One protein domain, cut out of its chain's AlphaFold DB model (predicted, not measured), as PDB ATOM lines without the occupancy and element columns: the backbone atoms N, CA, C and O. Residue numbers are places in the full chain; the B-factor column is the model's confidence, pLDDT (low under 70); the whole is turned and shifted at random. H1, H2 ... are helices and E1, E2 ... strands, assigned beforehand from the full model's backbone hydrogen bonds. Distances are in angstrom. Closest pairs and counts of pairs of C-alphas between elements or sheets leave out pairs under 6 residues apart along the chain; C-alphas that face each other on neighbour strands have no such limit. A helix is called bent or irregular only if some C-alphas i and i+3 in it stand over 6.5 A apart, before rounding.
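AT A GLANCE: This is residues 27 to 109 of the 125 residues of the protein "Smr domain-containing protein" of Caenorhabditis tropicalis (UniProt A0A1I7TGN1). A long helical hairpin, H1 and H2 side by side, runs along the long axis of this domain, and a shorter helix, H3, packs with its residues 87 to 91 on H2, which lies between H1 and H3. A very small sheet of two short strands, E1 and E2, sits by the late part of H2, E1 being the nearer strand. The printed part has 83 residues, with three named helices and two named strands in the order H1, H2, E1, H3, E2; the sheet, E1 beside E2, is parallel, and the class is mostly helix. The whole is compact, with a radius of gyration of the C-alphas of 13.6 A, yet elongated, spanning 45 by 27 by 17 A.

HOW THE PARTS SIT: Begin with H1, residues 27 to 47, which forms a helical hairpin with H2, residues 50 to 75. They touch at a shallow tilt of 9 degrees, opposite ways; look at Lys 45 and Cys 53, whose C-alphas are the closest, 5.7 A apart. H2 has a kink of 47 degrees near residue 69. Next find E1, residues 77 to 79: its closest C-alpha pair with H2 is Asn 68 and Phe 78, at 5.9 A. Then H3, residues 85 to 98, touches H2 with residues 87 to 91 alone, and H2 touches H3 with residues 58 to 65 alone. The closest C-alphas there are those of Asn 61 and Gly 87, 5.9 A apart; the two helices run the same way at a steep tilt of 35.4 degrees, only just past shallow. H1 and H3 are apart. Last comes E2, residues 106 to 108, parallel to E1 at 16 degrees; N 78 and O 106, and N 108 and O 78, are each 2.8 A apart, within hydrogen-bond range. E1, H3 and E2 form a strand-helix-strand unit, two parallel neighbour strands with a helix between them in the chain, and its crossover is right-handed. In H3 every O i to N i+4 pair is within hydrogen-bond range; in H1 14 of 17 are, and in H2 19 of 22.

IN THESE COORDINATES: Find C-alpha 27 at (333.055, 190.133, 254.852); from there H1 runs 32.7 A to C-alpha 47. It is irregular, C-alphas 44 and 47 being 7.3 A apart. From C-alpha 50 at (301.919, 180.886, 248.155), H2 runs 35.5 A to C-alpha 75; it is irregular too, with 7.8 A between C-alphas 71 and 74. H3 covers 20.3 A, and E2 ends at C-alpha 108, (323.913, 181.831, 263.780).

THE WHOLE: The C-alphas farthest apart are those of Arg 47 and Asp 101, 45.1 A. The printed part has no cut and no long link; the link from H3 to E2 is short, the others tight. The mean pLDDT of the printed part is 90.5, and the model's confidence is under 70 at residues 73 to 74.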
ATOM      1  N   LEU A  27     334.095 191.060 254.385       82.50
ATOM      2  CA  LEU A  27     333.055 190.133 254.852       82.50
ATOM      3  C   LEU A  27     331.831 190.888 255.386       82.50
ATOM      4  O   LEU A  27     330.697 190.483 255.134       82.50
ATOM      5  N   GLN A  28     332.050 191.991 256.106       84.44
ATOM      6  CA  GLN A  28     330.956 192.838 256.591       84.44
ATOM      7  C   GLN A  28     330.200 193.500 255.434       84.44
ATOM      8  O   GLN A  28     328.972 193.551 255.460       84.44
ATOM      9  N   GLU A  29     330.913 193.967 254.410       88.50
ATOM     10  CA  GLU A  29     330.324 194.555 253.205       88.50
ATOM     11  C   GLU A  29     329.509 193.519 252.413       88.50
ATOM     12  O   GLU A  29     328.362 193.792 252.049       88.50
ATOM     13  N   THR A  30     330.037 192.306 252.209       89.56
ATOM     14  CA  THR A  30     329.305 191.206 251.553       89.56
ATOM     15  C   THR A  30     328.066 190.812 252.353       89.56
ATOM     16  O   THR A  30     326.974 190.710 251.792       89.56
ATOM     17  N   ARG A  31     328.191 190.677 253.680       90.12
ATOM     18  CA  ARG A  31     327.060 190.362 254.562       90.12
ATOM     19  C   ARG A  31     325.988 191.453 254.543       90.12
ATOM     20  O   ARG A  31     324.800 191.139 254.541       90.12
ATOM     21  N   SER A  32     326.388 192.723 254.513       90.25
ATOM     22  CA  SER A  32     325.457 193.860 254.462       90.25
ATOM     23  C   SER A  32     324.707 193.914 253.132       90.25
ATOM     24  O   SER A  32     323.503 194.155 253.106       90.25
ATOM     25  N   ARG A  33     325.390 193.621 252.021       92.62
ATOM     26  CA  ARG A  33     324.758 193.516 250.700       92.62
ATOM     27  C   ARG A  33     323.740 192.382 250.656       92.62
ATOM     28  O   ARG A  33     322.601 192.605 250.255       92.62
ATOM     29  N   LEU A  34     324.122 191.205 251.154       93.75
ATOM     30  CA  LEU A  34     323.218 190.065 251.285       93.75
ATOM     31  C   LEU A  34     321.987 190.426 252.125       93.75
ATOM     32  O   LEU A  34     320.868 190.091 251.745       93.75
ATOM     33  N   GLN A  35     322.181 191.142 253.236       92.69
ATOM     34  CA  GLN A  35     321.082 191.593 254.083       92.69
ATOM     35  C   GLN A  35     320.077 192.447 253.305       92.69
ATOM     36  O   GLN A  35     318.879 192.177 253.374       92.69
ATOM     37  N   ILE A  36     320.551 193.457 252.569       93.62
ATOM     38  CA  ILE A  36     319.695 194.356 251.781       93.62
ATOM     39  C   ILE A  36     318.907 193.556 250.737       93.62
ATOM     40  O   ILE A  36     317.687 193.698 250.638       93.62
ATOM     41  N   GLU A  37     319.580 192.670 250.000       94.19
ATOM     42  CA  GLU A  37     318.947 191.838 248.973       94.19
ATOM     43  C   GLU A  37     317.871 190.918 249.559       94.19
ATOM     44  O   GLU A  37     316.751 190.848 249.051       94.19
ATOM     45  N   VAL A  38     318.184 190.219 250.649       93.62
ATOM     46  CA  VAL A  38     317.250 189.279 251.274       93.62
ATOM     47  C   VAL A  38     316.069 190.009 251.917       93.62
ATOM     48  O   VAL A  38     314.938 189.522 251.849       93.62
ATOM     49  N   GLN A  39     316.287 191.193 252.493       92.00
ATOM     50  CA  GLN A  39     315.203 192.034 252.999       92.00
ATOM     51  C   GLN A  39     314.262 192.477 251.874       92.00
ATOM     52  O   GLN A  39     313.046 192.360 252.033       92.00
ATOM     53  N   ALA A  40     314.797 192.903 250.727       93.50
ATOM     54  CA  ALA A  40     313.988 193.249 249.560       93.50
ATOM     55  C   ALA A  40     313.171 192.045 249.057       93.50
ATOM     56  O   ALA A  40     311.979 192.170 248.769       93.50
ATOM     57  N   LEU A  41     313.774 190.850 249.029       93.62
ATOM     58  CA  LEU A  41     313.080 189.616 248.659       93.62
ATOM     59  C   LEU A  41     311.949 189.274 249.634       93.62
ATOM     60  O   LEU A  41     310.841 188.971 249.191       93.62
ATOM     61  N   HIS A  42     312.177 189.364 250.948       91.19
ATOM     62  CA  HIS A  42     311.113 189.158 251.937       91.19
ATOM     63  C   HIS A  42     310.000 190.202 251.810       91.19
ATOM     64  O   HIS A  42     308.829 189.831 251.855       91.19
ATOM     65  N   ALA A  43     310.334 191.474 251.578       91.94
ATOM     66  CA  ALA A  43     309.347 192.531 251.355       91.94
ATOM     67  C   ALA A  43     308.504 192.287 250.090       91.94
ATOM     68  O   ALA A  43     307.301 192.545 250.084       91.94
ATOM     69  N   SER A  44     309.095 191.706 249.040       92.44
ATOM     70  CA  SER A  44     308.380 191.399 247.794       92.44
ATOM     71  C   SER A  44     307.261 190.355 247.949       92.44
ATOM     72  O   SER A  44     306.416 190.242 247.063       92.44
ATOM     73  N   LYS A  45     307.214 189.614 249.067       90.44
ATOM     74  CA  LYS A  45     306.210 188.568 249.334       90.44
ATOM     75  C   LYS A  45     304.827 189.105 249.717       90.44
ATOM     76  O   LYS A  45     303.865 188.352 249.665       90.44
ATOM     77  N   ILE A  46     304.702 190.382 250.098       88.50
ATOM     78  CA  ILE A  46     303.492 190.945 250.738       88.50
ATOM     79  C   ILE A  46     302.211 190.787 249.892       88.50
ATOM     80  O   ILE A  46     301.116 190.772 250.449       88.50
ATOM     81  N   ARG A  47     302.320 190.656 248.564       88.44
ATOM     82  CA  ARG A  47     301.167 190.544 247.646       88.44
ATOM     83  C   ARG A  47     301.265 189.365 246.676       88.44
ATOM     84  O   ARG A  47     300.636 189.391 245.626       88.44
ATOM     85  N   LYS A  48     302.099 188.379 247.000       91.62
ATOM     86  CA  LYS A  48     302.399 187.245 246.124       91.62
ATOM     87  C   LYS A  48     301.647 185.991 246.544       91.62
ATOM     88  O   LYS A  48     301.276 185.855 247.712       91.62
ATOM     89  N   SER A  49     301.443 185.076 245.599       95.06
ATOM     90  CA  SER A  49     300.841 183.771 245.875       95.06
ATOM     91  C   SER A  49     301.728 182.932 246.801       95.06
ATOM     92  O   SER A  49     302.895 183.252 247.062       95.06
ATOM     93  N   ILE A  50     301.177 181.830 247.310       92.00
ATOM     94  CA  ILE A  50     301.919 180.886 248.155       92.00
ATOM     95  C   ILE A  50     303.084 180.268 247.368       92.00
ATOM     96  O   ILE A  50     304.199 180.186 247.885       92.00
ATOM     97  N   GLU A  51     302.849 179.889 246.113       94.25
ATOM     98  CA  GLU A  51     303.842 179.321 245.197       94.25
ATOM     99  C   GLU A  51     304.971 180.320 244.936       94.25
ATOM    100  O   GLU A  51     306.147 179.990 245.088       94.25
ATOM    101  N   GLU A  52     304.631 181.573 244.635       93.88
ATOM    102  CA  GLU A  52     305.620 182.633 244.448       93.88
ATOM    103  C   GLU A  52     306.425 182.898 245.728       93.88
ATOM    104  O   GLU A  52     307.643 183.089 245.685       93.88
ATOM    105  N   CYS A  53     305.772 182.882 246.894       92.50
ATOM    106  CA  CYS A  53     306.450 183.025 248.179       92.50
ATOM    107  C   CYS A  53     307.434 181.880 248.444       92.50
ATOM    108  O   CYS A  53     308.504 182.128 249.015       92.50
ATOM    109  N   LYS A  54     307.087 180.652 248.033       93.31
ATOM    110  CA  LYS A  54     307.962 179.479 248.125       93.31
ATOM    111  C   LYS A  54     309.183 179.641 247.224       93.31
ATOM    112  O   LYS A  54     310.298 179.540 247.732       93.31
ATOM    113  N   LEU A  55     308.988 180.022 245.959       95.44
ATOM    114  CA  LEU A  55     310.081 180.296 245.018       95.44
ATOM    115  C   LEU A  55     311.021 181.391 245.541       95.44
ATOM    116  O   LEU A  55     312.239 181.240 245.527       95.44
ATOM    117  N   ILE A  56     310.479 182.479 246.097       94.50
ATOM    118  CA  ILE A  56     311.309 183.513 246.733       94.50
ATOM    119  C   ILE A  56     312.058 182.949 247.946       94.50
ATOM    120  O   ILE A  56     313.207 183.312 248.189       94.50
ATOM    121  N   GLY A  57     311.420 182.082 248.735       94.88
ATOM    122  CA  GLY A  57     312.065 181.374 249.839       94.88
ATOM    123  C   GLY A  57     313.278 180.562 249.386       94.88
ATOM    124  O   GLY A  57     314.335 180.666 250.002       94.88
ATOM    125  N   GLU A  58     313.151 179.826 248.285       96.38
ATOM    126  CA  GLU A  58     314.245 179.064 247.672       96.38
ATOM    127  C   GLU A  58     315.379 179.984 247.204       96.38
ATOM    128  O   GLU A  58     316.541 179.730 247.519       96.38
ATOM    129  N   VAL A  59     315.061 181.112 246.558       96.94
ATOM    130  CA  VAL A  59     316.065 182.116 246.155       96.94
ATOM    131  C   VAL A  59     316.829 182.665 247.364       96.94
ATOM    132  O   VAL A  59     318.054 182.796 247.319       96.94
ATOM    133  N   ILE A  60     316.122 182.973 248.454       96.06
ATOM    134  CA  ILE A  60     316.741 183.449 249.696       96.06
ATOM    135  C   ILE A  60     317.670 182.379 250.275       96.06
ATOM    136  O   ILE A  60     318.817 182.686 250.600       96.06
ATOM    137  N   ASN A  61     317.201 181.133 250.370       96.31
ATOM    138  CA  ASN A  61     317.997 180.024 250.892       96.31
ATOM    139  C   ASN A  61     319.277 179.835 250.076       96.31
ATOM    140  O   ASN A  61     320.357 179.796 250.656       96.31
ATOM    141  N   THR A  62     319.182 179.813 248.744       96.94
ATOM    142  CA  THR A  62     320.338 179.688 247.845       96.94
ATOM    143  C   THR A  62     321.350 180.813 248.052       96.94
ATOM    144  O   THR A  62     322.547 180.554 248.154       96.94
ATOM    145  N   LYS A  63     320.899 182.069 248.179       96.00
ATOM    146  CA  LYS A  63     321.797 183.209 248.442       96.00
ATOM    147  C   LYS A  63     322.541 183.068 249.771       96.00
ATOM    148  O   LYS A  63     323.749 183.295 249.817       96.00
ATOM    149  N   VAL A  64     321.840 182.673 250.833       94.69
ATOM    150  CA  VAL A  64     322.448 182.483 252.157       94.69
ATOM    151  C   VAL A  64     323.402 181.286 252.158       94.69
ATOM    152  O   VAL A  64     324.507 181.394 252.689       94.69
ATOM    153  N   ILE A  65     323.044 180.171 251.517       95.25
ATOM    154  CA  ILE A  65     323.923 179.001 251.363       95.25
ATOM    155  C   ILE A  65     325.209 179.391 250.631       95.25
ATOM    156  O   ILE A  65     326.299 179.085 251.112       95.25
ATOM    157  N   ASN A  66     325.105 180.125 249.522       94.00
ATOM    158  CA  ASN A  66     326.275 180.573 248.767       94.00
ATOM    159  C   ASN A  66     327.201 181.438 249.630       94.00
ATOM    160  O   ASN A  66     328.400 181.173 249.690       94.00
ATOM    161  N   PHE A  67     326.653 182.406 250.366       92.56
ATOM    162  CA  PHE A  67     327.437 183.213 251.304       92.56
ATOM    163  C   PHE A  67     328.149 182.350 252.357       92.56
ATOM    164  O   PHE A  67     329.337 182.519 252.621       92.56
ATOM    165  N   ASN A  68     327.461 181.355 252.917       92.31
ATOM    166  CA  ASN A  68     328.075 180.438 253.872       92.31
ATOM    167  C   ASN A  68     329.238 179.644 253.266       92.31
ATOM    168  O   ASN A  68     330.313 179.555 253.861       92.31
ATOM    169  N   LEU A  69     329.039 179.067 252.082       89.81
ATOM    170  CA  LEU A  69     330.021 178.193 251.446       89.81
ATOM    171  C   LEU A  69     331.243 178.952 250.912       89.81
ATOM    172  O   LEU A  69     332.349 178.406 250.956       89.81
ATOM    173  N   HIS A  70     331.059 180.187 250.442       87.50
ATOM    174  CA  HIS A  70     332.130 180.993 249.857       87.50
ATOM    175  C   HIS A  70     332.836 181.890 250.877       87.50
ATOM    176  O   HIS A  70     334.067 181.954 250.873       87.50
ATOM    177  N   ASP A  71     332.091 182.535 251.776       81.81
ATOM    178  CA  ASP A  71     332.627 183.581 252.652       81.81
ATOM    179  C   ASP A  71     332.861 183.113 254.102       81.81
ATOM    180  O   ASP A  71     333.737 183.651 254.788       81.81
ATOM    181  N   LEU A  72     332.128 182.095 254.582       79.38
ATOM    182  CA  LEU A  72     332.175 181.653 255.988       79.38
ATOM    183  C   LEU A  72     332.750 180.249 256.231       79.38
ATOM    184  O   LEU A  72     333.222 179.987 257.336       79.38
ATOM    185  N   LYS A  73     332.793 179.362 255.228       69.75
ATOM    186  CA  LYS A  73     333.153 177.934 255.380       69.75
ATOM    187  C   LYS A  73     334.437 177.675 256.176       69.75
ATOM    188  O   LYS A  73     334.516 176.712 256.929       69.75
ATOM    189  N   ARG A  74     335.443 178.550 256.058       68.19
ATOM    190  CA  ARG A  74     336.730 178.420 256.771       68.19
ATOM    191  C   ARG A  74     336.645 178.663 258.284       68.19
ATOM    192  O   ARG A  74     337.637 178.466 258.973       68.19
ATOM    193  N   ARG A  75     335.501 179.122 258.797       71.88
ATOM    194  CA  ARG A  75     335.326 179.567 260.188       71.88
ATOM    195  C   ARG A  75     334.539 178.591 261.061       71.88
ATOM    196  O   ARG A  75     334.304 178.920 262.216       71.88
ATOM    197  N   ARG A  76     334.089 177.447 260.518       83.81
ATOM    198  CA  ARG A  76     333.148 176.515 261.186       83.81
ATOM    199  C   ARG A  76     331.917 177.224 261.783       83.81
ATOM    200  O   ARG A  76     331.329 176.754 262.750       83.81
ATOM    201  N   SER A  77     331.547 178.364 261.207       88.38
ATOM    202  CA  SER A  77     330.455 179.222 261.654       88.38
ATOM    203  C   SER A  77     329.537 179.445 260.467       88.38
ATOM    204  O   SER A  77     330.003 179.860 259.404       88.38
ATOM    205  N   PHE A  78     328.261 179.109 260.631       91.31
ATOM    206  CA  PHE A  78     327.268 179.145 259.567       91.31
ATOM    207  C   PHE A  78     326.124 180.095 259.934       91.31
ATOM    208  O   PHE A  78     325.454 179.921 260.953       91.31
ATOM    209  N   ASP A  79     325.897 181.104 259.096       91.31
ATOM    210  CA  ASP A  79     324.828 182.087 259.246       91.31
ATOM    211  C   ASP A  79     323.556 181.589 258.554       91.31
ATOM    212  O   ASP A  79     323.434 181.618 257.334       91.31
ATOM    213  N   LEU A  80     322.607 181.101 259.351       92.81
ATOM    214  CA  LEU A  80     321.284 180.653 258.912       92.81
ATOM    215  C   LEU A  80     320.274 181.810 258.901       92.81
ATOM    216  O   LEU A  80     319.091 181.611 258.615       92.81
ATOM    217  N   HIS A  81     320.700 183.021 259.267       87.75
ATOM    218  CA  HIS A  81     319.815 184.169 259.349       87.75
ATOM    219  C   HIS A  81     319.191 184.451 257.979       87.75
ATOM    220  O   HIS A  81     319.826 184.392 256.931       87.75
ATOM    221  N   TRP A  82     317.897 184.764 258.029       90.25
ATOM    222  CA  TRP A  82     317.035 185.125 256.909       90.25
ATOM    223  C   TRP A  82     316.575 183.969 256.021       90.25
ATOM    224  O   TRP A  82     315.661 184.190 255.222       90.25
ATOM    225  N   MET A  83     317.110 182.760 256.205       93.75
ATOM    226  CA  MET A  83     316.604 181.556 255.548       93.75
ATOM    227  C   MET A  83     315.153 181.262 255.942       93.75
ATOM    228  O   MET A  83     314.656 181.680 256.996       93.75
ATOM    229  N   THR A  84     314.465 180.488 255.104       91.81
ATOM    230  CA  THR A  84     313.249 179.809 255.550       91.81
ATOM    231  C   THR A  84     313.617 178.752 256.589       91.81
ATOM    232  O   THR A  84     314.717 178.205 256.581       91.81
ATOM    233  N   THR A  85     312.690 178.438 257.494       90.75
ATOM    234  CA  THR A  85     312.918 177.405 258.512       90.75
ATOM    235  C   THR A  85     313.286 176.058 257.892       90.75
ATOM    236  O   THR A  85     314.229 175.417 258.338       90.75
ATOM    237  N   GLU A  86     312.556 175.641 256.857       90.69
ATOM    238  CA  GLU A  86     312.810 174.380 256.161       90.69
ATOM    239  C   GLU A  86     314.187 174.371 255.488       90.69
ATOM    240  O   GLU A  86     314.948 173.425 255.669       90.69
ATOM    241  N   GLY A  87     314.545 175.460 254.796       92.94
ATOM    242  CA  GLY A  87     315.851 175.588 254.155       92.94
ATOM    243  C   GLY A  87     317.003 175.587 255.153       92.94
ATOM    244  O   GLY A  87     318.024 174.956 254.901       92.94
ATOM    245  N   ALA A  88     316.834 176.237 256.307       93.81
ATOM    246  CA  ALA A  88     317.829 176.217 257.376       93.81
ATOM    247  C   ALA A  88     318.060 174.791 257.905       93.81
ATOM    248  O   ALA A  88     319.205 174.368 258.033       93.81
ATOM    249  N   VAL A  89     316.988 174.027 258.155       93.38
ATOM    250  CA  VAL A  89     317.090 172.630 258.612       93.38
ATOM    251  C   VAL A  89     317.770 171.750 257.561       93.38
ATOM    252  O   VAL A  89     318.661 170.975 257.901       93.38
ATOM    253  N   GLN A  90     317.376 171.869 256.289       94.44
ATOM    254  CA  GLN A  90     317.999 171.115 255.196       94.44
ATOM    255  C   GLN A  90     319.490 171.441 255.068       94.44
ATOM    256  O   GLN A  90     320.309 170.532 254.982       94.44
ATOM    257  N   PHE A  91     319.856 172.721 255.135       94.88
ATOM    258  CA  PHE A  91     321.250 173.128 255.034       94.88
ATOM    259  C   PHE A  91     322.098 172.616 256.206       94.88
ATOM    260  O   PHE A  91     323.200 172.118 255.987       94.88
ATOM    261  N   VAL A  92     321.572 172.658 257.436       92.38
ATOM    262  CA  VAL A  92     322.255 172.077 258.604       92.38
ATOM    263  C   VAL A  92     322.471 170.576 258.424       92.38
ATOM    264  O   VAL A  92     323.567 170.105 258.709       92.38
ATOM    265  N   LYS A  93     321.486 169.829 257.905       93.44
ATOM    266  CA  LYS A  93     321.670 168.400 257.593       93.44
ATOM    267  C   LYS A  93     322.835 168.185 256.628       93.44
ATOM    268  O   LYS A  93     323.734 167.417 256.946       93.44
ATOM    269  N   THR A  94     322.878 168.933 255.525       92.62
ATOM    270  CA  THR A  94     323.976 168.852 254.548       92.62
ATOM    271  C   THR A  94     325.337 169.194 255.161       92.62
ATOM    272  O   THR A  94     326.336 168.551 254.846       92.62
ATOM    273  N   ILE A  95     325.401 170.193 256.050       91.06
ATOM    274  CA  ILE A  95     326.633 170.531 256.778       91.06
ATOM    275  C   ILE A  95     327.068 169.355 257.660       91.06
ATOM    276  O   ILE A  95     328.227 168.952 257.598       91.06
ATOM    277  N   MET A  96     326.152 168.803 258.456       89.06
ATOM    278  CA  MET A  96     326.454 167.723 259.399       89.06
ATOM    279  C   MET A  96     326.861 166.428 258.692       89.06
ATOM    280  O   MET A  96     327.790 165.771 259.140       89.06
ATOM    281  N   GLU A  97     326.236 166.091 257.563       91.25
ATOM    282  CA  GLU A  97     326.636 164.952 256.720       91.25
ATOM    283  C   GLU A  97     328.056 165.112 256.150       91.25
ATOM    284  O   GLU A  97     328.757 164.128 255.913       91.25
ATOM    285  N   GLY A  98     328.496 166.356 255.926       86.38
ATOM    286  CA  GLY A  98     329.828 166.669 255.409       86.38
ATOM    287  C   GLY A  98     330.931 166.740 256.470       86.38
ATOM    288  O   GLY A  98     332.113 166.675 256.116       86.38
ATOM    289  N   ILE A  99     330.581 166.885 257.750       86.38
ATOM    290  CA  ILE A  99     331.539 166.961 258.859       86.38
ATOM    291  C   ILE A  99     331.876 165.546 259.323       86.38
ATOM    292  O   ILE A  99     331.006 164.768 259.696       86.38
ATOM    293  N   LYS A 100     333.168 165.209 259.299       87.38
ATOM    294  CA  LYS A 100     333.680 163.880 259.686       87.38
ATOM    295  C   LYS A 100     334.366 163.864 261.049       87.38
ATOM    296  O   LYS A 100     334.786 162.807 261.510       87.38
ATOM    297  N   ASP A 101     334.531 165.034 261.649       87.88
ATOM    298  CA  ASP A 101     335.175 165.216 262.942       87.88
ATOM    299  C   ASP A 101     334.136 165.480 264.043       87.88
ATOM    300  O   ASP A 101     332.938 165.604 263.787       87.88
ATOM    301  N   SER A 102     334.599 165.534 265.290       86.25
ATOM    302  CA  SER A 102     333.770 165.873 266.453       86.25
ATOM    303  C   SER A 102     333.958 167.323 266.902       86.25
ATOM    304  O   SER A 102     333.590 167.673 268.023       86.25
ATOM    305  N   GLU A 103     334.570 168.172 266.071       88.06
ATOM    306  CA  GLU A 103     334.769 169.569 266.436       88.06
ATOM    307  C   GLU A 103     333.435 170.329 266.373       88.06
ATOM    308  O   GLU A 103     332.662 170.173 265.420       88.06
ATOM    309  N   PRO A 104     333.154 171.206 267.350       87.19
ATOM    310  CA  PRO A 104     331.920 171.972 267.350       87.19
ATOM    311  C   PRO A 104     331.839 172.903 266.132       87.19
ATOM    312  O   PRO A 104     332.847 173.377 265.597       87.19
ATOM    313  N   ILE A 105     330.608 173.184 265.714       90.00
ATOM    314  CA  ILE A 105     330.295 174.248 264.760       90.00
ATOM    315  C   ILE A 105     329.408 175.291 265.423       90.00
ATOM    316  O   ILE A 105     328.637 174.993 266.336       90.00
ATOM    317  N   GLU A 106     329.496 176.519 264.936       90.38
ATOM    318  CA  GLU A 106     328.636 177.614 265.355       90.38
ATOM    319  C   GLU A 106     327.505 177.806 264.336       90.38
ATOM    320  O   GLU A 106     327.746 177.884 263.131       90.38
ATOM    321  N   LEU A 107     326.262 177.893 264.817       90.31
ATOM    322  CA  LEU A 107     325.084 178.182 263.998       90.31
ATOM    323  C   LEU A 107     324.468 179.518 264.429       90.31
ATOM    324  O   LEU A 107     323.946 179.653 265.539       90.31
ATOM    325  N   ILE A 108     324.479 180.504 263.538       89.75
ATOM    326  CA  ILE A 108     323.913 181.831 263.780       89.75
ATOM    327  C   ILE A 108     322.486 181.848 263.225       89.75
ATOM    328  O   ILE A 108     322.263 181.845 262.022       89.75
ATOM    329  N   THR A 109     321.487 181.868 264.108       85.88
ATOM    330  CA  THR A 109     320.055 181.759 263.737       85.88
ATOM    331  C   THR A 109     319.312 183.099 263.723       85.88
ATOM    332  O   THR A 109     318.105 183.160 263.476       85.88
TER     333      THR A 109